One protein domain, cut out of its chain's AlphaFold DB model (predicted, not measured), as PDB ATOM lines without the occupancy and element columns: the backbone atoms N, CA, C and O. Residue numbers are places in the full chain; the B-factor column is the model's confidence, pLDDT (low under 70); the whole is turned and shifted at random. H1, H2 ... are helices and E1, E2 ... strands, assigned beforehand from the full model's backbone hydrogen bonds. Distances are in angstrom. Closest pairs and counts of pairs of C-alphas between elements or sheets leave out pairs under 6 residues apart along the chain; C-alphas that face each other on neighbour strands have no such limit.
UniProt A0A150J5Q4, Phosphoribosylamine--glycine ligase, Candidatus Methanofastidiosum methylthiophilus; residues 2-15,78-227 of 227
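Overview. This is residues 2 to 15 and 78 to 227 of the 227 residues of the protein "Phosphoribosylamine--glycine ligase" of Candidatus Methanofastidiosum methylthiophilus (UniProt A0A150J5Q4). Little regular structure surrounds a strongly twisted, branched antiparallel sheet, E1, E2, E3, E6 and E7, with H1 over one face and H3 over the other. H2 and the loop holding Gly 133 lie toward opposite ends; E4 and E5 form a small hairpin. The 164 printed residues, under half in named elements, run E1 H1 H2 E2 E3 E4 E5 E6 H3 E7, mixed in class. Only just compact, close to loose, with radius of gyration of the C-alphas 18.1 A, they span 64 by 36 by 36 A.

Along the chain. Find E2, residues 115 to 123, 26.9 A long, from C-alpha 115 at (-48.314, -13.283, -16.935); E6, 184 to 192, is 24.1 A. Look then for E1, 10 to 13, E3, 163 to 167, and E7, 216 to 218, ending at (-45.625, 6.908, -16.061). H1 is 80 to 87, H2 92 to 100, H3 195 to 205; E4 is 170 to 172, E5 178 to 180.

Arrangement. E6 is on one side of E2, N 119 to O 188 2.8 A; E1 and E7 are on the other. H3 is on the sheet, height 6.8 A, closest C-alphas Gly 190 and Ala 202, 4.3 A; H1 is on the opposite face. H2 and H3 have every O i to N i+4 pair within hydrogen-bond range, H1 2 of 4.

Size, cuts and confidence. Across the cut, residues 16 to 77, C-alphas 15 and 78 are 14.6 A apart. Links H2 to E2 and E2 to E3 are long; pLDDT is under 70 at 2 to 4 and 127 to 137.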
ATOM      1  N   VAL A   2     -35.933  15.507 -28.320       39.53
ATOM      2  CA  VAL A   2     -34.939  14.469 -28.013       39.53
ATOM      3  C   VAL A   2     -35.693  13.367 -27.274       39.53
ATOM      4  O   VAL A   2     -36.181  13.593 -26.168       39.53
ATOM      5  N   ASN A   3     -35.867  12.206 -27.904       49.66
ATOM      6  CA  ASN A   3     -36.401  11.030 -27.225       49.66
ATOM      7  C   ASN A   3     -35.283  10.462 -26.357       49.66
ATOM      8  O   ASN A   3     -34.404   9.759 -26.851       49.66
ATOM      9  N   TYR A   4     -35.280  10.809 -25.074       65.81
ATOM     10  CA  TYR A   4     -34.319  10.230 -24.146       65.81
ATOM     11  C   TYR A   4     -34.587   8.732 -23.983       65.81
ATOM     12  O   TYR A   4     -35.711   8.319 -23.680       65.81
ATOM     13  N   ILE A   5     -33.542   7.924 -24.154       77.31
ATOM     14  CA  ILE A   5     -33.559   6.520 -23.747       77.31
ATOM     15  C   ILE A   5     -33.589   6.495 -22.213       77.31
ATOM     16  O   ILE A   5     -32.843   7.209 -21.543       77.31
ATOM     17  N   THR A   6     -34.502   5.706 -21.656       86.25
ATOM     18  CA  THR A   6     -34.618   5.463 -20.211       86.25
ATOM     19  C   THR A   6     -34.037   4.096 -19.878       86.25
ATOM     20  O   THR A   6     -33.998   3.241 -20.754       86.25
ATOM     21  N   GLY A   7     -33.765   3.820 -18.603       81.00
ATOM     22  CA  GLY A   7     -33.446   2.460 -18.147       81.00
ATOM     23  C   GLY A   7     -34.612   1.462 -18.230       81.00
ATOM     24  O   GLY A   7     -34.420   0.311 -17.887       81.00
ATOM     25  N   GLY A   8     -35.816   1.894 -18.630       90.31
ATOM     26  CA  GLY A   8     -37.006   1.053 -18.794       90.31
ATOM     27  C   GLY A   8     -38.185   1.568 -17.964       90.31
ATOM     28  O   GLY A   8     -38.060   1.785 -16.758       90.31
ATOM     29  N   MET A   9     -39.328   1.795 -18.622       95.81
ATOM     30  CA  MET A   9     -40.552   2.363 -18.017       95.81
ATOM     31  C   MET A   9     -41.579   1.302 -17.595       95.81
ATOM     32  O   MET A   9     -42.604   1.635 -17.003       95.81
ATOM     33  N   GLY A  10     -41.333   0.042 -17.929       96.75
ATOM     34  CA  GLY A  10     -42.202  -1.076 -17.608       96.75
ATOM     35  C   GLY A  10     -41.744  -2.351 -18.294       96.75
ATOM     36  O   GLY A  10     -40.793  -2.330 -19.071       96.75
ATOM     37  N   VAL A  11     -42.431  -3.439 -17.984       97.50
ATOM     38  CA  VAL A  11     -42.070  -4.806 -18.360       97.50
ATOM     39  C   VAL A  11     -43.334  -5.602 -18.663       97.50
ATOM     40  O   VAL A  11     -44.387  -5.361 -18.069       97.50
ATOM     41  N   VAL A  12     -43.207  -6.564 -19.569       97.88
ATOM     42  CA  VAL A  12     -44.176  -7.635 -19.795       97.88
ATOM     43  C   VAL A  12     -43.418  -8.957 -19.719       97.88
ATOM     44  O   VAL A  12     -42.383  -9.097 -20.371       97.88
ATOM     45  N   ALA A  13     -43.904  -9.905 -18.922       97.06
ATOM     46  CA  ALA A  13     -43.269 -11.206 -18.734       97.06
ATOM     47  C   ALA A  13     -44.318 -12.336 -18.667       97.06
ATOM     48  O   ALA A  13     -45.325 -12.161 -17.985       97.06
ATOM     49  N   PRO A  14     -44.107 -13.488 -19.335       96.00
ATOM     50  CA  PRO A  14     -43.129 -13.698 -20.408       96.00
ATOM     51  C   PRO A  14     -43.384 -12.750 -21.593       96.00
ATOM     52  O   PRO A  14     -44.462 -12.167 -21.709       96.00
ATOM     53  N   HIS A  15     -42.400 -12.565 -22.473       95.38
ATOM     54  CA  HIS A  15     -42.587 -11.726 -23.660       95.38
ATOM     55  C   HIS A  15     -43.568 -12.409 -24.643       95.38
ATOM     56  O   HIS A  15     -43.343 -13.578 -24.960       95.38
ATOM     57  N   SER A  78     -33.628  -4.467 -15.190       93.19
ATOM     58  CA  SER A  78     -34.612  -3.713 -14.406       93.19
ATOM     59  C   SER A  78     -35.265  -2.695 -15.333       93.19
ATOM     60  O   SER A  78     -34.556  -1.779 -15.772       93.19
ATOM     61  N   PRO A  79     -36.587  -2.765 -15.592       95.88
ATOM     62  CA  PRO A  79     -37.629  -3.485 -14.836       95.88
ATOM     63  C   PRO A  79     -37.814  -4.989 -15.131       95.88
ATOM     64  O   PRO A  79     -38.783  -5.586 -14.660       95.88
ATOM     65  N   GLU A  80     -36.980  -5.606 -15.968       96.25
ATOM     66  CA  GLU A  80     -37.222  -6.961 -16.479       96.25
ATOM     67  C   GLU A  80     -37.284  -8.020 -15.368       96.25
ATOM     68  O   GLU A  80     -38.166  -8.882 -15.383       96.25
ATOM     69  N   ALA A  81     -36.397  -7.933 -14.373       95.75
ATOM     70  CA  ALA A  81     -36.391  -8.830 -13.223       95.75
ATOM     71  C   ALA A  81     -37.678  -8.708 -12.399       95.75
ATOM     72  O   ALA A  81     -38.279  -9.713 -12.014       95.75
ATOM     73  N   GLU A  82     -38.126  -7.476 -12.152       96.56
ATOM     74  CA  GLU A  82     -39.309  -7.165 -11.358       96.56
ATOM     75  C   GLU A  82     -40.578  -7.773 -11.965       96.56
ATOM     76  O   GLU A  82     -41.484  -8.133 -11.215       96.56
ATOM     77  N   GLY A  83     -40.631  -7.919 -13.294       96.44
ATOM     78  CA  GLY A  83     -41.717  -8.606 -13.997       96.44
ATOM     79  C   GLY A  83     -41.547 -10.122 -14.099       96.44
ATOM     80  O   GLY A  83     -42.533 -10.847 -14.007       96.44
ATOM     81  N   ARG A  84     -40.314 -10.620 -14.264       95.94
ATOM     82  CA  ARG A  84     -40.036 -12.050 -14.480       95.94
ATOM     83  C   ARG A  84     -40.097 -12.884 -13.201       95.94
ATOM     84  O   ARG A  84     -40.689 -13.954 -13.201       95.94
ATOM     85  N   TRP A  85     -39.511 -12.420 -12.097       96.06
ATOM     86  CA  TRP A  85     -39.486 -13.199 -10.847       96.06
ATOM     87  C   TRP A  85     -40.878 -13.575 -10.303       96.06
ATOM     88  O   TRP A  85     -41.035 -14.696  -9.826       96.06
ATOM     89  N   PRO A  86     -41.914 -12.718 -10.398       95.75
ATOM     90  CA  PRO A  86     -43.277 -13.089 -10.014       95.75
ATOM     91  C   PRO A  86     -43.880 -14.284 -10.771       95.75
ATOM     92  O   PRO A  86     -44.730 -14.974 -10.198       95.75
ATOM     93  N   THR A  87     -43.449 -14.533 -12.015       96.25
ATOM     94  CA  THR A  87     -43.945 -15.626 -12.873       96.25
ATOM     95  C   THR A  87     -43.145 -16.921 -12.703       96.25
ATOM     96  O   THR A  87     -43.431 -17.913 -13.366       96.25
ATOM     97  N   ILE A  88     -42.138 -16.937 -11.825       96.81
ATOM     98  CA  ILE A  88     -41.338 -18.121 -11.498       96.81
ATOM     99  C   ILE A  88     -41.882 -18.736 -10.204       96.81
ATOM    100  O   ILE A  88     -42.182 -18.026  -9.238       96.81
ATOM    101  N   ASP A  89     -42.052 -20.055 -10.203       96.94
ATOM    102  CA  ASP A  89     -42.489 -20.830  -9.036       96.94
ATOM    103  C   ASP A  89     -41.296 -21.383  -8.241       96.94
ATOM    104  O   ASP A  89     -41.323 -21.432  -7.012       96.94
ATOM    105  N   THR A  90     -40.205 -21.730  -8.930       97.50
ATOM    106  CA  THR A  90     -38.971 -22.187  -8.278       97.50
ATOM    107  C   THR A  90     -38.358 -21.103  -7.390       97.50
ATOM    108  O   THR A  90     -38.274 -19.928  -7.752       97.50
ATOM    109  N   SER A  91     -37.868 -21.512  -6.219       95.44
ATOM    110  CA  SER A  91     -37.230 -20.618  -5.258       95.44
ATOM    111  C   SER A  91     -35.980 -19.952  -5.840       95.44
ATOM    112  O   SER A  91     -35.027 -20.626  -6.234       95.44
ATOM    113  N   LEU A  92     -35.932 -18.617  -5.801       94.56
ATOM    114  CA  LEU A  92     -34.728 -17.855  -6.152       94.56
ATOM    115  C   LEU A  92     -33.518 -18.283  -5.308       94.56
ATOM    116  O   LEU A  92     -32.402 -18.334  -5.818       94.56
ATOM    117  N   TYR A  93     -33.729 -18.619  -4.030       95.88
ATOM    118  CA  TYR A  93     -32.653 -19.101  -3.165       95.88
ATOM    119  C   TYR A  93     -32.066 -20.419  -3.675       95.88
ATOM    120  O   TYR A  93     -30.849 -20.583  -3.673       95.88
ATOM    121  N   GLU A  94     -32.909 -21.344  -4.135       96.19
ATOM    122  CA  GLU A  94     -32.460 -22.630  -4.671       96.19
ATOM    123  C   GLU A  94     -31.651 -22.442  -5.956       96.19
ATOM    124  O   GLU A  94     -30.537 -22.957  -6.051       96.19
ATOM    125  N   ILE A  95     -32.160 -21.625  -6.886       96.06
ATOM    126  CA  ILE A  95     -31.461 -21.266  -8.130       96.06
ATOM    127  C   ILE A  95     -30.097 -20.638  -7.811       96.06
ATOM    128  O   ILE A  95     -29.072 -21.069  -8.337       96.06
ATOM    129  N   ALA A  96     -30.066 -19.645  -6.918       95.31
ATOM    130  CA  ALA A  96     -28.839 -18.942  -6.552       95.31
ATOM    131  C   ALA A  96     -27.830 -19.866  -5.854       95.31
ATOM    132  O   ALA A  96     -26.646 -19.846  -6.185       95.31
ATOM    133  N   LYS A  97     -28.294 -20.708  -4.923       96.31
ATOM    134  CA  LYS A  97     -27.448 -21.671  -4.212       96.31
ATOM    135  C   LYS A  97     -26.816 -22.670  -5.179       96.31
ATOM    136  O   LYS A  97     -25.612 -22.888  -5.121       96.31
ATOM    137  N   LYS A  98     -27.607 -23.253  -6.079       96.75
ATOM    138  CA  LYS A  98     -27.122 -24.246  -7.046       96.75
ATOM    139  C   LYS A  98     -26.217 -23.642  -8.108       96.75
ATOM    140  O   LYS A  98     -25.221 -24.263  -8.464       96.75
ATOM    141  N   SER A  99     -26.498 -22.412  -8.537       94.56
ATOM    142  CA  SER A  99     -25.573 -21.639  -9.367       94.56
ATOM    143  C   SER A  99     -24.227 -21.455  -8.662       94.56
ATOM    144  O   SER A  99     -23.192 -21.792  -9.229       94.56
ATOM    145  N   TYR A 100     -24.219 -21.002  -7.403       94.50
ATOM    146  CA  TYR A 100     -22.992 -20.832  -6.615       94.50
ATOM    147  C   TYR A 100     -22.215 -22.147  -6.412       94.50
ATOM    148  O   TYR A 100     -20.987 -22.149  -6.450       94.50
ATOM    149  N   GLU A 101     -22.917 -23.269  -6.239       95.81
ATOM    150  CA  GLU A 101     -22.324 -24.608  -6.106       95.81
ATOM    151  C   GLU A 101     -21.824 -25.207  -7.437       95.81
ATOM    152  O   GLU A 101     -21.216 -26.277  -7.414       95.81
ATOM    153  N   GLY A 102     -22.073 -24.558  -8.582       94.44
ATOM    154  CA  GLY A 102     -21.734 -25.092  -9.906       94.44
ATOM    155  C   GLY A 102     -22.582 -26.304 -10.308       94.44
ATOM    156  O   GLY A 102     -22.080 -27.191 -10.986       94.44
ATOM    157  N   LYS A 103     -23.833 -26.351  -9.837       96.38
ATOM    158  CA  LYS A 103     -24.787 -27.465  -9.978       96.38
ATOM    159  C   LYS A 103     -26.135 -26.997 -10.521       96.38
ATOM    160  O   LYS A 103     -27.194 -27.444 -10.074       96.38
ATOM    161  N   LEU A 104     -26.121 -25.996 -11.400       94.56
ATOM    162  CA  LEU A 104     -27.349 -25.376 -11.903       94.56
ATOM    163  C   LEU A 104     -28.196 -26.368 -12.719       94.56
ATOM    164  O   LEU A 104     -29.417 -26.268 -12.716       94.56
ATOM    165  N   GLU A 105     -27.561 -27.364 -13.334       95.31
ATOM    166  CA  GLU A 105     -28.189 -28.482 -14.038       95.31
ATOM    167  C   GLU A 105     -29.063 -29.372 -13.139       95.31
ATOM    168  O   GLU A 105     -29.940 -30.075 -13.638       95.31
ATOM    169  N   GLU A 106     -28.867 -29.335 -11.815       96.81
ATOM    170  CA  GLU A 106     -29.718 -30.048 -10.854       96.81
ATOM    171  C   GLU A 106     -31.049 -29.311 -10.586       96.81
ATOM    172  O   GLU A 106     -31.935 -29.863  -9.930       96.81
ATOM    173  N   VAL A 107     -31.213 -28.068 -11.063       96.56
ATOM    174  CA  VAL A 107     -32.416 -27.254 -10.833       96.56
ATOM    175  C   VAL A 107     -33.379 -27.359 -12.009       96.56
ATOM    176  O   VAL A 107     -33.091 -26.909 -13.115       96.56
ATOM    177  N   ASN A 108     -34.590 -27.849 -11.743       95.75
ATOM    178  CA  ASN A 108     -35.704 -27.745 -12.683       95.75
ATOM    179  C   ASN A 108     -36.508 -26.462 -12.407       95.75
ATOM    180  O   ASN A 108     -37.301 -26.412 -11.459       95.75
ATOM    181  N   VAL A 109     -36.283 -25.413 -13.205       95.25
ATOM    182  CA  VAL A 109     -36.988 -24.130 -13.062       95.25
ATOM    183  C   VAL A 109     -38.427 -24.263 -13.561       95.25
ATOM    184  O   VAL A 109     -38.675 -24.489 -14.741       95.25
ATOM    185  N   LYS A 110     -39.382 -24.088 -12.649       96.62
ATOM    186  CA  LYS A 110     -40.819 -24.107 -12.905       96.62
ATOM    187  C   LYS A 110     -41.352 -22.687 -12.996       96.62
ATOM    188  O   LYS A 110     -41.007 -21.824 -12.182       96.62
ATOM    189  N   PHE A 111     -42.234 -22.475 -13.959       94.75
ATOM    190  CA  PHE A 111     -42.943 -21.222 -14.174       94.75
ATOM    191  C   PHE A 111     -44.407 -21.381 -13.776       94.75
ATOM    192  O   PHE A 111     -44.948 -22.485 -13.779       94.75
ATOM    193  N   LYS A 112     -45.031 -20.269 -13.405       95.56
ATOM    194  CA  LYS A 112     -46.468 -20.187 -13.151       95.56
ATOM    195  C   LYS A 112     -47.198 -19.930 -14.467       95.56
ATOM    196  O   LYS A 112     -46.650 -19.287 -15.357       95.56
ATOM    197  N   ASP A 113     -48.471 -20.308 -14.530       94.19
ATOM    198  CA  ASP A 113     -49.325 -20.092 -15.712       94.19
ATOM    199  C   ASP A 113     -49.813 -18.637 -15.871       94.19
ATOM    200  O   ASP A 113     -50.648 -18.330 -16.723       94.19
ATOM    201  N   ASN A 114     -49.326 -17.718 -15.031       95.81
ATOM    202  CA  ASN A 114     -49.688 -16.309 -15.089       95.81
ATOM    203  C   ASN A 114     -48.702 -15.496 -15.935       95.81
ATOM    204  O   ASN A 114     -47.553 -15.868 -16.165       95.81
ATOM    205  N   VAL A 115     -49.160 -14.328 -16.367       97.69
ATOM    206  CA  VAL A 115     -48.314 -13.283 -16.935       97.69
ATOM    207  C   VAL A 115     -48.216 -12.116 -15.960       97.69
ATOM    208  O   VAL A 115     -49.089 -11.913 -15.112       97.69
ATOM    209  N   CYS A 116     -47.161 -11.325 -16.104       98.44
ATOM    210  CA  CYS A 116     -46.915 -10.114 -15.346       98.44
ATOM    211  C   CYS A 116     -46.806  -8.910 -16.281       98.44
ATOM    212  O   CYS A 116     -46.091  -8.942 -17.285       98.44
ATOM    213  N   VAL A 117     -47.449  -7.811 -15.892       98.62
ATOM    214  CA  VAL A 117     -47.209  -6.483 -16.462       98.62
ATOM    215  C   VAL A 117     -46.771  -5.562 -15.337       98.62
ATOM    216  O   VAL A 117     -47.420  -5.501 -14.298       98.62
ATOM    217  N   GLY A 118     -45.659  -4.857 -15.532       98.44
ATOM    218  CA  GLY A 118     -45.117  -3.896 -14.577       98.44
ATOM    219  C   GLY A 118     -45.010  -2.506 -15.187       98.44
ATOM    220  O   GLY A 118     -44.543  -2.357 -16.316       98.44
ATOM    221  N   VAL A 119     -45.404  -1.479 -14.437       98.56
ATOM    222  CA  VAL A 119     -45.355  -0.075 -14.863       98.56
ATOM    223  C   VAL A 119     -44.614   0.750 -13.821       98.56
ATOM    224  O   VAL A 119     -45.022   0.824 -12.662       98.56
ATOM    225  N   PHE A 120     -43.528   1.405 -14.231       98.12
ATOM    226  CA  PHE A 120     -42.824   2.338 -13.362       98.12
ATOM    227  C   PHE A 120     -43.566   3.666 -13.267       98.12
ATOM    228  O   PHE A 120     -43.828   4.336 -14.271       98.12
ATOM    229  N   THR A 121     -43.796   4.092 -12.031       97.94
ATOM    230  CA  THR A 121     -43.942   5.507 -11.707       97.94
ATOM    231  C   THR A 121     -42.569   6.152 -11.581       97.94
ATOM    232  O   THR A 121     -41.612   5.554 -11.078       97.94
ATOM    233  N   VAL A 122     -42.457   7.383 -12.067       97.19
ATOM    234  CA  VAL A 122     -41.212   8.151 -12.091       97.19
ATOM    235  C   VAL A 122     -41.435   9.556 -11.542       97.19
ATOM    236  O   VAL A 122     -42.553  10.080 -11.601       97.19
ATOM    237  N   SER A 123     -40.364  10.187 -11.057       95.12
ATOM    238  CA  SER A 123     -40.355  11.625 -10.786       95.12
ATOM    239  C   SER A 123     -40.334  12.376 -12.116       95.12
ATOM    240  O   SER A 123     -39.276  12.632 -12.693       95.12
ATOM    241  N   GLY A 124     -41.516  12.708 -12.621       89.75
ATOM    242  CA  GLY A 124     -41.720  13.435 -13.866       89.75
ATOM    243  C   GLY A 124     -41.491  14.940 -13.746       89.75
ATOM    244  O   GLY A 124     -41.004  15.454 -12.735       89.75
ATOM    245  N   SER A 125     -41.831  15.644 -14.825       81.56
ATOM    246  CA  SER A 125     -41.831  17.102 -14.850       81.56
ATOM    247  C   SER A 125     -42.902  17.651 -13.911       81.56
ATOM    248  O   SER A 125     -43.935  17.026 -13.662       81.56
ATOM    249  N   PHE A 126     -42.647  18.835 -13.367       75.31
ATOM    250  CA  PHE A 126     -43.458  19.397 -12.295       75.31
ATOM    251  C   PHE A 126     -44.317  20.552 -12.819       75.31
ATOM    252  O   PHE A 126     -43.775  21.620 -13.061       75.31
ATOM    253  N   PRO A 127     -45.642  20.420 -12.998       58.88
ATOM    254  CA  PRO A 127     -46.432  21.454 -13.679       58.88
ATOM    255  C   PRO A 127     -46.539  22.781 -12.905       58.88
ATOM    256  O   PRO A 127     -46.707  23.834 -13.515       58.88
ATOM    257  N   TRP A 128     -46.434  22.735 -11.572       54.09
ATOM    258  CA  TRP A 128     -46.817  23.839 -10.679       54.09
ATOM    259  C   TRP A 128     -45.808  24.996 -10.583       54.09
ATOM    260  O   TRP A 128     -46.088  26.004  -9.948       54.09
ATOM    261  N   PHE A 129     -44.651  24.905 -11.244       53.06
ATOM    262  CA  PHE A 129     -43.736  26.051 -11.349       53.06
ATOM    263  C   PHE A 129     -44.263  27.156 -12.283       53.06
ATOM    264  O   PHE A 129     -43.808  28.300 -12.196       53.06
ATOM    265  N   LYS A 130     -45.263  26.857 -13.129       50.00
ATOM    266  CA  LYS A 130     -45.990  27.867 -13.909       50.00
ATOM    267  C   LYS A 130     -46.824  28.746 -12.969       50.00
ATOM    268  O   LYS A 130     -47.929  28.378 -12.593       50.00
ATOM    269  N   GLY A 131     -46.274  29.901 -12.602       54.50
ATOM    270  CA  GLY A 131     -46.909  30.876 -11.703       54.50
ATOM    271  C   GLY A 131     -46.046  31.278 -10.506       54.50
ATOM    272  O   GLY A 131     -46.303  32.309  -9.898       54.50
ATOM    273  N   CYS A 132     -44.973  30.538 -10.213       59.38
ATOM    274  CA  CYS A 132     -44.022  30.869  -9.143       59.38
ATOM    275  C   CYS A 132     -42.855  31.761  -9.616       59.38
ATOM    276  O   CYS A 132     -41.855  31.872  -8.917       59.38
ATOM    277  N   GLY A 133     -42.955  32.364 -10.808       61.12
ATOM    278  CA  GLY A 133     -41.921  33.245 -11.370       61.12
ATOM    279  C   GLY A 133     -40.708  32.533 -11.984       61.12
ATOM    280  O   GLY A 133     -39.755  33.204 -12.362       61.12
ATOM    281  N   PHE A 134     -40.736  31.203 -12.106       61.25
ATOM    282  CA  PHE A 134     -39.679  30.440 -12.770       61.25
ATOM    283  C   PHE A 134     -39.971  30.299 -14.262       61.25
ATOM    284  O   PHE A 134     -41.096  29.989 -14.665       61.25
ATOM    285  N   GLU A 135     -38.946  30.487 -15.087       66.00
ATOM    286  CA  GLU A 135     -39.055  30.210 -16.514       66.00
ATOM    287  C   GLU A 135     -39.158  28.700 -16.765       66.00
ATOM    288  O   GLU A 135     -38.577  27.884 -16.048       66.00
ATOM    289  N   ALA A 136     -39.854  28.304 -17.834       65.19
ATOM    290  CA  ALA A 136     -39.979  26.893 -18.214       65.19
ATOM    291  C   ALA A 136     -38.612  26.210 -18.448       65.19
ATOM    292  O   ALA A 136     -38.479  25.010 -18.227       65.19
ATOM    293  N   SER A 137     -37.595  26.983 -18.844       68.44
ATOM    294  CA  SER A 137     -36.194  26.565 -19.006       68.44
ATOM    295  C   SER A 137     -35.512  26.168 -17.687       68.44
ATOM    296  O   SER A 137     -34.536  25.422 -17.699       68.44
ATOM    297  N   GLN A 138     -36.023  26.643 -16.548       70.25
ATOM    298  CA  GLN A 138     -35.475  26.396 -15.212       70.25
ATOM    299  C   GLN A 138     -36.123  25.187 -14.523       70.25
ATOM    300  O   GLN A 138     -35.661  24.740 -13.471       70.25
ATOM    301  N   MET A 139     -37.196  24.648 -15.105       72.56
ATOM    302  CA  MET A 139     -37.933  23.529 -14.535       72.56
ATOM    303  C   MET A 139     -37.197  22.211 -14.801       72.56
ATOM    304  O   MET A 139     -36.778  21.963 -15.935       72.56
ATOM    305  N   PRO A 140     -37.055  21.321 -13.799       80.00
ATOM    306  CA  PRO A 140     -36.510  19.998 -14.045       80.00
ATOM    307  C   PRO A 140     -37.382  19.277 -15.085       80.00
ATOM    308  O   PRO A 140     -38.605  19.217 -14.910       80.00
ATOM    309  N   PRO A 141     -36.790  18.712 -16.152       83.69
ATOM    310  CA  PRO A 141     -37.547  17.986 -17.170       83.69
ATOM    311  C   PRO A 141     -38.209  16.715 -16.615       83.69
ATOM    312  O   PRO A 141     -39.101  16.165 -17.257       83.69
ATOM    313  N   GLY A 142     -37.798  16.260 -15.426       88.75
ATOM    314  CA  GLY A 142     -38.182  14.969 -14.876       88.75
ATOM    315  C   GLY A 142     -37.332  13.843 -15.453       88.75
ATOM    316  O   GLY A 142     -36.504  14.052 -16.342       88.75
ATOM    317  N   TYR A 143     -37.531  12.635 -14.936       90.94
ATOM    318  CA  TYR A 143     -36.858  11.433 -15.418       90.94
ATOM    319  C   TYR A 143     -37.065  11.249 -16.939       90.94
ATOM    320  O   TYR A 143     -38.199  11.379 -17.409       90.94
ATOM    321  N   PRO A 144     -36.009  10.935 -17.720       90.44
ATOM    322  CA  PRO A 144     -34.666  10.525 -17.284       90.44
ATOM    323  C   PRO A 144     -33.671  11.663 -17.013       90.44
ATOM    324  O   PRO A 144     -32.535  11.394 -16.636       90.44
ATOM    325  N   GLY A 145     -34.073  12.922 -17.183       87.81
ATOM    326  CA  GLY A 145     -33.247  14.080 -16.855       87.81
ATOM    327  C   GLY A 145     -33.257  14.436 -15.364       87.81
ATOM    328  O   GLY A 145     -33.615  13.635 -14.490       87.81
ATOM    329  N   LYS A 146     -32.864  15.682 -15.065       88.00
ATOM    330  CA  LYS A 146     -32.926  16.232 -13.705       88.00
ATOM    331  C   LYS A 146     -34.365  16.148 -13.194       88.00
ATOM    332  O   LYS A 146     -35.299  16.592 -13.861       88.00
ATOM    333  N   HIS A 147     -34.521  15.583 -12.009       90.81
ATOM    334  CA  HIS A 147     -35.799  15.313 -11.367       90.81
ATOM    335  C   HIS A 147     -35.728  15.717  -9.894       90.81
ATOM    336  O   HIS A 147     -34.658  16.062  -9.389       90.81
ATOM    337  N   LEU A 148     -36.882  15.734  -9.234       90.19
ATOM    338  CA  LEU A 148     -36.972  16.099  -7.830       90.19
ATOM    339  C   LEU A 148     -36.923  14.845  -6.950       90.19
ATOM    340  O   LEU A 148     -37.237  13.741  -7.385       90.19
ATOM    341  N   THR A 149     -36.513  15.043  -5.703       94.06
ATOM    342  CA  THR A 149     -36.561  14.042  -4.633       94.06
ATOM    343  C   THR A 149     -37.149  14.685  -3.379       94.06
ATOM    344  O   THR A 149     -37.305  15.907  -3.314       94.06
ATOM    345  N   GLY A 150     -37.542  13.876  -2.399       94.50
ATOM    346  CA  GLY A 150     -38.138  14.314  -1.138       94.50
ATOM    347  C   GLY A 150     -39.652  14.527  -1.170       94.50
ATOM    348  O   GLY A 150     -40.222  14.878  -0.141       94.50
ATOM    349  N   GLN A 151     -40.329  14.302  -2.303       94.25
ATOM    350  CA  GLN A 151     -41.795  14.342  -2.344       94.25
ATOM    351  C   GLN A 151     -42.332  13.193  -1.494       94.25
ATOM    352  O   GLN A 151     -42.018  12.036  -1.773       94.25
ATOM    353  N   VAL A 152     -43.147  13.505  -0.487       96.81
ATOM    354  CA  VAL A 152     -43.874  12.483   0.271       96.81
ATOM    355  C   VAL A 152     -44.833  11.759  -0.672       96.81
ATOM    356  O   VAL A 152     -45.513  12.389  -1.487       96.81
ATOM    357  N   ILE A 153     -44.845  10.435  -0.566       97.50
ATOM    358  CA  ILE A 153     -45.746   9.556  -1.295       97.50
ATOM    359  C   ILE A 153     -46.904   9.220  -0.364       97.50
ATOM    360  O   ILE A 153     -46.720   8.571   0.663       97.50
ATOM    361  N   ASP A 154     -48.092   9.669  -0.743       97.06
ATOM    362  CA  ASP A 154     -49.352   9.185  -0.194       97.06
ATOM    363  C   ASP A 154     -49.538   7.749  -0.696       97.06
ATOM    364  O   ASP A 154     -49.810   7.523  -1.879       97.06
ATOM    365  N   TYR A 155     -49.206   6.792   0.168       94.44
ATOM    366  CA  TYR A 155     -48.935   5.403  -0.188       94.44
ATOM    367  C   TYR A 155     -49.828   4.452   0.611       94.44
ATOM    368  O   TYR A 155     -49.843   4.491   1.842       94.44
ATOM    369  N   SER A 156     -50.522   3.557  -0.091       92.81
ATOM    370  CA  SER A 156     -51.310   2.478   0.500       92.81
ATOM    371  C   SER A 156     -50.527   1.167   0.505       92.81
ATOM    372  O   SER A 156     -50.013   0.731  -0.527       92.81
ATOM    373  N   ASN A 157     -50.505   0.497   1.659       87.62
ATOM    374  CA  ASN A 157     -50.069  -0.900   1.766       87.62
ATOM    375  C   ASN A 157     -51.178  -1.892   1.375       87.62
ATOM    376  O   ASN A 157     -50.902  -3.067   1.149       87.62
ATOM    377  N   GLU A 158     -52.427  -1.430   1.300       94.06
ATOM    378  CA  GLU A 158     -53.579  -2.244   0.928       94.06
ATOM    379  C   GLU A 158     -53.800  -2.137  -0.582       94.06
ATOM    380  O   GLU A 158     -54.304  -1.124  -1.072       94.06
ATOM    381  N   ILE A 159     -53.390  -3.174  -1.312       96.38
ATOM    382  CA  ILE A 159     -53.508  -3.309  -2.772       96.38
ATOM    383  C   ILE A 159     -54.157  -4.662  -3.126       96.38
ATOM    384  O   ILE A 159     -54.179  -5.561  -2.282       96.38
ATOM    385  N   PRO A 160     -54.692  -4.845  -4.349       95.50
ATOM    386  CA  PRO A 160     -55.246  -6.128  -4.791       95.50
ATOM    387  C   PRO A 160     -54.263  -7.300  -4.615       95.50
ATOM    388  O   PRO A 160     -53.069  -7.165  -4.874       95.50
ATOM    389  N   GLY A 161     -54.748  -8.480  -4.219       95.62
ATOM    390  CA  GLY A 161     -53.883  -9.628  -3.893       95.62
ATOM    391  C   GLY A 161     -53.065 -10.193  -5.066       95.62
ATOM    392  O   GLY A 161     -52.047 -10.844  -4.854       95.62
ATOM    393  N   ASN A 162     -53.474  -9.923  -6.306       97.12
ATOM    394  CA  ASN A 162     -52.768 -10.293  -7.537       97.12
ATOM    395  C   ASN A 162     -51.926  -9.137  -8.102       97.12
ATOM    396  O   ASN A 162     -51.763  -8.997  -9.316       97.12
ATOM    397  N   SER A 163     -51.402  -8.290  -7.222       98.12
ATOM    398  CA  SER A 163     -50.605  -7.124  -7.581       98.12
ATOM    399  C   SER A 163     -49.442  -6.926  -6.615       98.12
ATOM    400  O   SER A 163     -49.345  -7.595  -5.585       98.12
ATOM    401  N   PHE A 164     -48.531  -6.019  -6.952       98.06
ATOM    402  CA  PHE A 164     -47.441  -5.651  -6.062       98.06
ATOM    403  C   PHE A 164     -46.913  -4.244  -6.338       98.06
ATOM    404  O   PHE A 164     -46.983  -3.739  -7.457       98.06
ATOM    405  N   HIS A 165     -46.273  -3.659  -5.327       97.81
ATOM    406  CA  HIS A 165     -45.364  -2.528  -5.483       97.81
ATOM    407  C   HIS A 165     -43.914  -2.987  -5.275       97.81
ATOM    408  O   HIS A 165     -43.604  -3.736  -4.343       97.81
ATOM    409  N   ARG A 166     -43.006  -2.553  -6.155       97.38
ATOM    410  CA  ARG A 166     -41.551  -2.676  -5.986       97.38
ATOM    411  C   ARG A 166     -40.954  -1.287  -5.853       97.38
ATOM    412  O   ARG A 166     -41.002  -0.488  -6.786       97.38
ATOM    413  N   HIS A 167     -40.403  -1.018  -4.681       97.31
ATOM    414  CA  HIS A 167     -39.711   0.224  -4.378       97.31
ATOM    415  C   HIS A 167     -38.345   0.241  -5.067       97.31
ATOM    416  O   HIS A 167     -37.558  -0.687  -4.898       97.31
ATOM    417  N   ALA A 168     -38.075   1.293  -5.841       96.75
ATOM    418  CA  ALA A 168     -36.774   1.563  -6.442       96.75
ATOM    419  C   ALA A 168     -36.168   2.806  -5.774       96.75
ATOM    420  O   ALA A 168     -35.617   2.725  -4.679       96.75
ATOM    421  N   GLY A 169     -36.310   3.981  -6.386       97.00
ATOM    422  CA  GLY A 169     -35.873   5.250  -5.816       97.00
ATOM    423  C   GLY A 169     -36.858   5.773  -4.779       97.00
ATOM    424  O   GLY A 169     -37.520   6.777  -5.034       97.00
ATOM    425  N   THR A 170     -36.948   5.123  -3.617       97.94
ATOM    426  CA  THR A 170     -37.696   5.621  -2.449       97.94
ATOM    427  C   THR A 170     -36.856   5.567  -1.182       97.94
ATOM    428  O   THR A 170     -35.987   4.708  -1.058       97.94
ATOM    429  N   PHE A 171     -37.155   6.428  -0.217       97.69
ATOM    430  CA  PHE A 171     -36.585   6.366   1.129       97.69
ATOM    431  C   PHE A 171     -37.657   6.636   2.188       97.69
ATOM    432  O   PHE A 171     -38.732   7.145   1.869       97.69
ATOM    433  N   ILE A 172     -37.363   6.296   3.445       97.25
ATOM    434  CA  ILE A 172     -38.226   6.603   4.593       97.25
ATOM    435  C   ILE A 172     -37.730   7.903   5.235       97.25
ATOM    436  O   ILE A 172     -36.548   8.034   5.553       97.25
ATOM    437  N   THR A 173     -38.616   8.882   5.401       96.00
ATOM    438  CA  THR A 173     -38.303  10.159   6.052       96.00
ATOM    439  C   THR A 173     -38.141   9.985   7.565       96.00
ATOM    440  O   THR A 173     -38.582   9.001   8.152       96.00
ATOM    441  N   GLN A 174     -37.595  11.001   8.241       94.88
ATOM    442  CA  GLN A 174     -37.520  11.030   9.711       94.88
ATOM    443  C   GLN A 174     -38.895  10.947  10.396       94.88
ATOM    444  O   GLN A 174     -38.991  10.521  11.540       94.88
ATOM    445  N   THR A 175     -39.960  11.339   9.694       93.69
ATOM    446  CA  THR A 175     -41.347  11.254  10.170       93.69
ATOM    447  C   THR A 175     -42.014   9.915   9.843       93.69
ATOM    448  O   THR A 175     -43.208   9.768  10.078       93.69
ATOM    449  N   GLY A 176     -41.269   8.944   9.298       95.00
ATOM    450  CA  GLY A 176     -41.765   7.605   8.968       95.00
ATOM    451  C   GLY A 176     -42.533   7.509   7.646       95.00
ATOM    452  O   GLY A 176     -43.110   6.464   7.362       95.00
ATOM    453  N   ASN A 177     -42.544   8.564   6.827       95.06
ATOM    454  CA  ASN A 177     -43.251   8.567   5.545       95.06
ATOM    455  C   ASN A 177     -42.375   8.007   4.421       95.06
ATOM    456  O   ASN A 177     -41.163   8.213   4.416       95.06
ATOM    457  N   VAL A 178     -42.985   7.373   3.420       96.94
ATOM    458  CA  VAL A 178     -42.285   7.023   2.176       96.94
ATOM    459  C   VAL A 178     -42.140   8.284   1.320       96.94
ATOM    460  O   VAL A 178     -43.092   9.045   1.161       96.94
ATOM    461  N   ALA A 179     -40.957   8.514   0.754       97.81
ATOM    462  CA  ALA A 179     -40.679   9.652  -0.115       97.81
ATOM    463  C   ALA A 179     -39.902   9.254  -1.377       97.81
ATOM    464  O   ALA A 179     -39.178   8.256  -1.402       97.81
ATOM    465  N   VAL A 180     -40.037  10.067  -2.427       97.75
ATOM    466  CA  VAL A 180     -39.312   9.932  -3.699       97.75
ATOM    467  C   VAL A 180     -37.814  10.141  -3.477       97.75
ATOM    468  O   VAL A 180     -37.390  11.226  -3.100       97.75
ATOM    469  N   GLY A 181     -36.998   9.129  -3.752       97.00
ATOM    470  CA  GLY A 181     -35.538   9.145  -3.612       97.00
ATOM    471  C   GLY A 181     -34.758   9.147  -4.925       97.00
ATOM    472  O   GLY A 181     -33.539   9.283  -4.900       97.00
ATOM    473  N   GLY A 182     -35.424   8.999  -6.072       95.31
ATOM    474  CA  GLY A 182     -34.750   8.967  -7.365       95.31
ATOM    475  C   GLY A 182     -35.699   9.027  -8.558       95.31
ATOM    476  O   GLY A 182     -36.895   9.276  -8.420       95.31
ATOM    477  N   GLY A 183     -35.141   8.801  -9.749       94.94
ATOM    478  CA  GLY A 183     -35.845   8.996 -11.015       94.94
ATOM    479  C   GLY A 183     -36.981   8.002 -11.227       94.94
ATOM    480  O   GLY A 183     -38.129   8.407 -11.388       94.94
ATOM    481  N   ARG A 184     -36.668   6.701 -11.191       97.06
ATOM    482  CA  ARG A 184     -37.672   5.628 -11.111       97.06
ATOM    483  C   ARG A 184     -38.031   5.411  -9.649       97.06
ATOM    484  O   ARG A 184     -37.134   5.196  -8.841       97.06
ATOM    485  N   VAL A 185     -39.315   5.486  -9.322       97.75
ATOM    486  CA  VAL A 185     -39.786   5.573  -7.934       97.75
ATOM    487  C   VAL A 185     -40.297   4.219  -7.467       97.75
ATOM    488  O   VAL A 185     -39.616   3.538  -6.707       97.75
ATOM    489  N   ILE A 186     -41.461   3.801  -7.961       98.12
ATOM    490  CA  ILE A 186     -42.089   2.521  -7.624       98.12
ATOM    491  C   ILE A 186     -42.609   1.887  -8.911       98.12
ATOM    492  O   ILE A 186     -43.260   2.562  -9.714       98.12
ATOM    493  N   LEU A 187     -42.344   0.597  -9.100       98.56
ATOM    494  CA  LEU A 187     -42.990  -0.213 -10.126       98.56
ATOM    495  C   LEU A 187     -44.238  -0.870  -9.536       98.56
ATOM    496  O   LEU A 187     -44.140  -1.610  -8.559       98.56
ATOM    497  N   GLY A 188     -45.396  -0.591 -10.130       98.44
ATOM    498  CA  GLY A 188     -46.632  -1.316  -9.852       98.44
ATOM    499  C   GLY A 188     -46.790  -2.472 -10.824       98.44
ATOM    500  O   GLY A 188     -46.684  -2.275 -12.035       98.44
ATOM    501  N   GLY A 189     -46.993  -3.673 -10.295       98.38
ATOM    502  CA  GLY A 189     -47.137  -4.898 -11.068       98.38
ATOM    503  C   GLY A 189     -48.505  -5.534 -10.890       98.38
ATOM    504  O   GLY A 189     -49.051  -5.529  -9.788       98.38
ATOM    505  N   GLY A 190     -49.037  -6.094 -11.970       98.44
ATOM    506  CA  GLY A 190     -50.249  -6.907 -11.981       98.44
ATOM    507  C   GLY A 190     -49.969  -8.306 -12.518       98.44
ATOM    508  O   GLY A 190     -49.167  -8.465 -13.440       98.44
ATOM    509  N   LEU A 191     -50.634  -9.304 -11.936       98.44
ATOM    510  CA  LEU A 191     -50.555 -10.713 -12.315       98.44
ATOM    511  C   LEU A 191     -51.943 -11.221 -12.717       98.44
ATOM    512  O   LEU A 191     -52.910 -11.059 -11.970       98.44
ATOM    513  N   ALA A 192     -52.040 -11.854 -13.885       97.81
ATOM    514  CA  ALA A 192     -53.292 -12.411 -14.403       97.81
ATOM    515  C   ALA A 192     -53.030 -13.527 -15.428       97.81
ATOM    516  O   ALA A 192     -51.878 -13.841 -15.718       97.81
ATOM    517  N   GLY A 193     -54.089 -14.122 -15.986       96.56
ATOM    518  CA  GLY A 193     -53.964 -15.101 -17.077       96.56
ATOM    519  C   GLY A 193     -53.664 -14.460 -18.439       96.56
ATOM    520  O   GLY A 193     -53.070 -15.095 -19.311       96.56
ATOM    521  N   THR A 194     -54.033 -13.189 -18.607       96.75
ATOM    522  CA  THR A 194     -53.868 -12.416 -19.847       96.75
ATOM    523  C   THR A 194     -53.066 -11.140 -19.598       96.75
ATOM    524  O   THR A 194     -53.076 -10.575 -18.497       96.75
ATOM    525  N   TYR A 195     -52.359 -10.660 -20.620       97.88
ATOM    526  CA  TYR A 195     -51.573  -9.433 -20.559       97.88
ATOM    527  C   TYR A 195     -52.466  -8.213 -20.357       97.88
ATOM    528  O   TYR A 195     -52.135  -7.347 -19.547       97.88
ATOM    529  N   SER A 196     -53.627  -8.166 -21.019       97.25
ATOM    530  CA  SER A 196     -54.569  -7.056 -20.858       97.25
ATOM    531  C   SER A 196     -55.131  -6.968 -19.439       97.25
ATOM    532  O   SER A 196     -55.306  -5.866 -18.919       97.25
ATOM    533  N   GLU A 197     -55.409  -8.095 -18.777       97.44
ATOM    534  CA  GLU A 197     -55.843  -8.090 -17.374       97.44
ATOM    535  C   GLU A 197     -54.709  -7.685 -16.431       97.44
ATOM    536  O   GLU A 197     -54.903  -6.803 -15.592       97.44
ATOM    537  N   ALA A 198     -53.514  -8.252 -16.609       98.31
ATOM    538  CA  ALA A 198     -52.335  -7.886 -15.827       98.31
ATOM    539  C   ALA A 198     -52.007  -6.388 -15.971       98.31
ATOM    540  O   ALA A 198     -51.701  -5.718 -14.984       98.31
ATOM    541  N   SER A 199     -52.150  -5.836 -17.180       98.44
ATOM    542  CA  SER A 199     -51.990  -4.409 -17.469       98.44
ATOM    543  C   SER A 199     -53.010  -3.557 -16.712       98.44
ATOM    544  O   SER A 199     -52.624  -2.601 -16.039       98.44
ATOM    545  N   LYS A 200     -54.300  -3.925 -16.741       97.94
ATOM    546  CA  LYS A 200     -55.351  -3.215 -15.986       97.94
ATOM    547  C   LYS A 200     -55.025  -3.151 -14.494       97.94
ATOM    548  O   LYS A 200     -55.116  -2.075 -13.911       97.94
ATOM    549  N   ILE A 201     -54.594  -4.267 -13.908       98.31
ATOM    550  CA  ILE A 201     -54.208  -4.340 -12.492       98.31
ATOM    551  C   ILE A 201     -52.982  -3.459 -12.218       98.31
ATOM    552  O   ILE A 201     -52.988  -2.678 -11.269       98.31
ATOM    553  N   ALA A 202     -51.951  -3.524 -13.067       98.44
ATOM    554  CA  ALA A 202     -50.750  -2.701 -12.925       98.44
ATOM    555  C   ALA A 202     -51.079  -1.196 -12.953       98.44
ATOM    556  O   ALA A 202     -50.562  -0.428 -12.142       98.44
ATOM    557  N   TYR A 203     -51.978  -0.771 -13.849       98.38
ATOM    558  CA  TYR A 203     -52.451   0.613 -13.920       98.38
ATOM    559  C   TYR A 203     -53.350   1.010 -12.746       98.38
ATOM    560  O   TYR A 203     -53.292   2.160 -12.303       98.38
ATOM    561  N   GLU A 204     -54.153   0.080 -12.224       97.94
ATOM    562  CA  GLU A 204     -54.941   0.305 -11.015       97.94
ATOM    563  C   GLU A 204     -54.027   0.610  -9.823       97.94
ATOM    564  O   GLU A 204     -54.234   1.624  -9.153       97.94
ATOM    565  N   VAL A 205     -53.000  -0.204  -9.569       98.06
ATOM    566  CA  VAL A 205     -52.171  -0.053  -8.359       98.06
ATOM    567  C   VAL A 205     -51.247   1.157  -8.389       98.06
ATOM    568  O   VAL A 205     -50.915   1.702  -7.346       98.06
ATOM    569  N   ILE A 206     -50.911   1.685  -9.568       98.00
ATOM    570  CA  ILE A 206     -50.193   2.968  -9.664       98.00
ATOM    571  C   ILE A 206     -51.116   4.195  -9.670       98.00
ATOM    572  O   ILE A 206     -50.634   5.329  -9.807       98.00
ATOM    573  N   SER A 207     -52.434   4.005  -9.582       97.94
ATOM    574  CA  SER A 207     -53.394   5.109  -9.554       97.94
ATOM    575  C   SER A 207     -53.275   5.932  -8.268       97.94
ATOM    576  O   SER A 207     -52.688   5.509  -7.272       97.94
ATOM    577  N   ASP A 208     -53.863   7.128  -8.274       97.00
ATOM    578  CA  ASP A 208     -53.862   8.022  -7.109       97.00
ATOM    579  C   ASP A 208     -54.593   7.435  -5.892       97.00
ATOM    580  O   ASP A 208     -54.427   7.951  -4.792       97.00
ATOM    581  N   LYS A 209     -55.364   6.352  -6.075       96.88
ATOM    582  CA  LYS A 209     -55.985   5.599  -4.981       96.88
ATOM    583  C   LYS A 209     -54.947   4.933  -4.071       96.88
ATOM    584  O   LYS A 209     -55.179   4.851  -2.873       96.88
ATOM    585  N   TYR A 210     -53.841   4.440  -4.631       97.38
ATOM    586  CA  TYR A 210     -52.858   3.643  -3.884       97.38
ATOM    587  C   TYR A 210     -51.487   4.308  -3.784       97.38
ATOM    588  O   TYR A 210     -50.715   3.991  -2.884       97.38
ATOM    589  N   MET A 211     -51.156   5.201  -4.714       95.69
ATOM    590  CA  MET A 211     -49.858   5.857  -4.736       95.69
ATOM    591  C   MET A 211     -49.978   7.222  -5.393       95.69
ATOM    592  O   MET A 211     -50.092   7.327  -6.614       95.69
ATOM    593  N   ARG A 212     -49.871   8.292  -4.614       96.69
ATOM    594  CA  ARG A 212     -49.895   9.662  -5.125       96.69
ATOM    595  C   ARG A 212     -48.691  10.438  -4.614       96.69
ATOM    596  O   ARG A 212     -48.415  10.486  -3.425       96.69
ATOM    597  N   PHE A 213     -47.985  11.086  -5.528       95.19
ATOM    598  CA  PHE A 213     -46.932  12.037  -5.195       95.19
ATOM    599  C   PHE A 213     -46.859  13.114  -6.267       95.19
ATOM    600  O   PHE A 213     -47.270  12.918  -7.417       95.19
ATOM    601  N   VAL A 214     -46.357  14.284  -5.885       91.19
ATOM    602  CA  VAL A 214     -46.326  15.426  -6.795       91.19
ATOM    603  C   VAL A 214     -45.310  15.182  -7.910       91.19
ATOM    604  O   VAL A 214     -44.183  14.767  -7.652       91.19
ATOM    605  N   GLY A 215     -45.712  15.432  -9.158       91.06
ATOM    606  CA  GLY A 215     -44.877  15.166 -10.331       91.06
ATOM    607  C   GLY A 215     -44.836  13.694 -10.757       91.06
ATOM    608  O   GLY A 215     -44.026  13.350 -11.614       91.06
ATOM    609  N   LYS A 216     -45.691  12.817 -10.205       95.00
ATOM    610  CA  LYS A 216     -45.814  11.424 -10.664       95.00
ATOM    611  C   LYS A 216     -46.102  11.366 -12.165       95.00
ATOM    612  O   LYS A 216     -47.085  11.927 -12.644       95.00
ATOM    613  N   SER A 217     -45.264  10.637 -12.893       95.12
ATOM    614  CA  SER A 217     -45.456  10.321 -14.310       95.12
ATOM    615  C   SER A 217     -45.235   8.830 -14.553       95.12
ATOM    616  O   SER A 217     -44.593   8.155 -13.750       95.12
ATOM    617  N   PHE A 218     -45.786   8.300 -15.639       96.38
ATOM    618  CA  PHE A 218     -45.625   6.908 -16.061       96.38
ATOM    619  C   PHE A 218     -45.980   6.769 -17.546       96.38
ATOM    620  O   PHE A 218     -46.702   7.594 -18.115       96.38
ATOM    621  N   ARG A 219     -45.476   5.715 -18.197       95.94
ATOM    622  CA  ARG A 219     -45.849   5.403 -19.584       95.94
ATOM    623  C   ARG A 219     -47.236   4.755 -19.601       95.94
ATOM    624  O   ARG A 219     -47.521   3.884 -18.785       95.94
ATOM    625  N   LYS A 220     -48.094   5.181 -20.528       95.00
ATOM    626  CA  LYS A 220     -49.433   4.607 -20.741       95.00
ATOM    627  C   LYS A 220     -49.354   3.384 -21.667       95.00
ATOM    628  O   LYS A 220     -48.457   3.333 -22.507       95.00
ATOM    629  N   LYS A 221     -50.324   2.473 -21.551       92.19
ATOM    630  CA  LYS A 221     -50.542   1.316 -22.437       92.19
ATOM    631  C   LYS A 221     -49.461   0.223 -22.447       92.19
ATOM    632  O   LYS A 221     -49.325  -0.504 -23.426       92.19
ATOM    633  N   ILE A 222     -48.667   0.086 -21.388       96.06
ATOM    634  CA  ILE A 222     -47.763  -1.064 -21.250       96.06
ATOM    635  C   ILE A 222     -48.624  -2.308 -21.031       96.06
ATOM    636  O   ILE A 222     -49.441  -2.333 -20.115       96.06
ATOM    637  N   GLY A 223     -48.450  -3.327 -21.869       92.06
ATOM    638  CA  GLY A 223     -49.212  -4.571 -21.759       92.06
ATOM    639  C   GLY A 223     -50.634  -4.526 -22.333       92.06
ATOM    640  O   GLY A 223     -51.363  -5.497 -22.182       92.06
ATOM    641  N   GLU A 224     -51.054  -3.425 -22.964       90.94
ATOM    642  CA  GLU A 224     -52.411  -3.282 -23.514       90.94
ATOM    643  C   GLU A 224     -52.484  -3.839 -24.946       90.94
ATOM    644  O   GLU A 224     -51.729  -3.396 -25.812       90.94
ATOM    645  N   GLY A 225     -53.416  -4.766 -25.208       88.81
ATOM    646  CA  GLY A 225     -53.713  -5.251 -26.565       88.81
ATOM    647  C   GLY A 225     -52.624  -6.128 -27.190       88.81
ATOM    648  O   GLY A 225     -52.439  -6.090 -28.404       88.81
ATOM    649  N   ILE A 226     -51.884  -6.865 -26.358       90.06
ATOM    650  CA  ILE A 226     -50.781  -7.754 -26.771       90.06
ATOM    651  C   ILE A 226     -51.050  -9.234 -26.460       90.06
ATOM    652  O   ILE A 226     -50.116 -10.034 -26.484       90.06
ATOM    653  N   ASP A 227     -52.295  -9.553 -26.100       86.81
ATOM    654  CA  ASP A 227     -52.790 -10.930 -26.005       86.81
ATOM    655  C   ASP A 227     -52.860 -11.606 -27.376       86.81
ATOM    656  O   ASP A 227     -53.129 -10.895 -28.377       86.81
TER     657      ASP A 227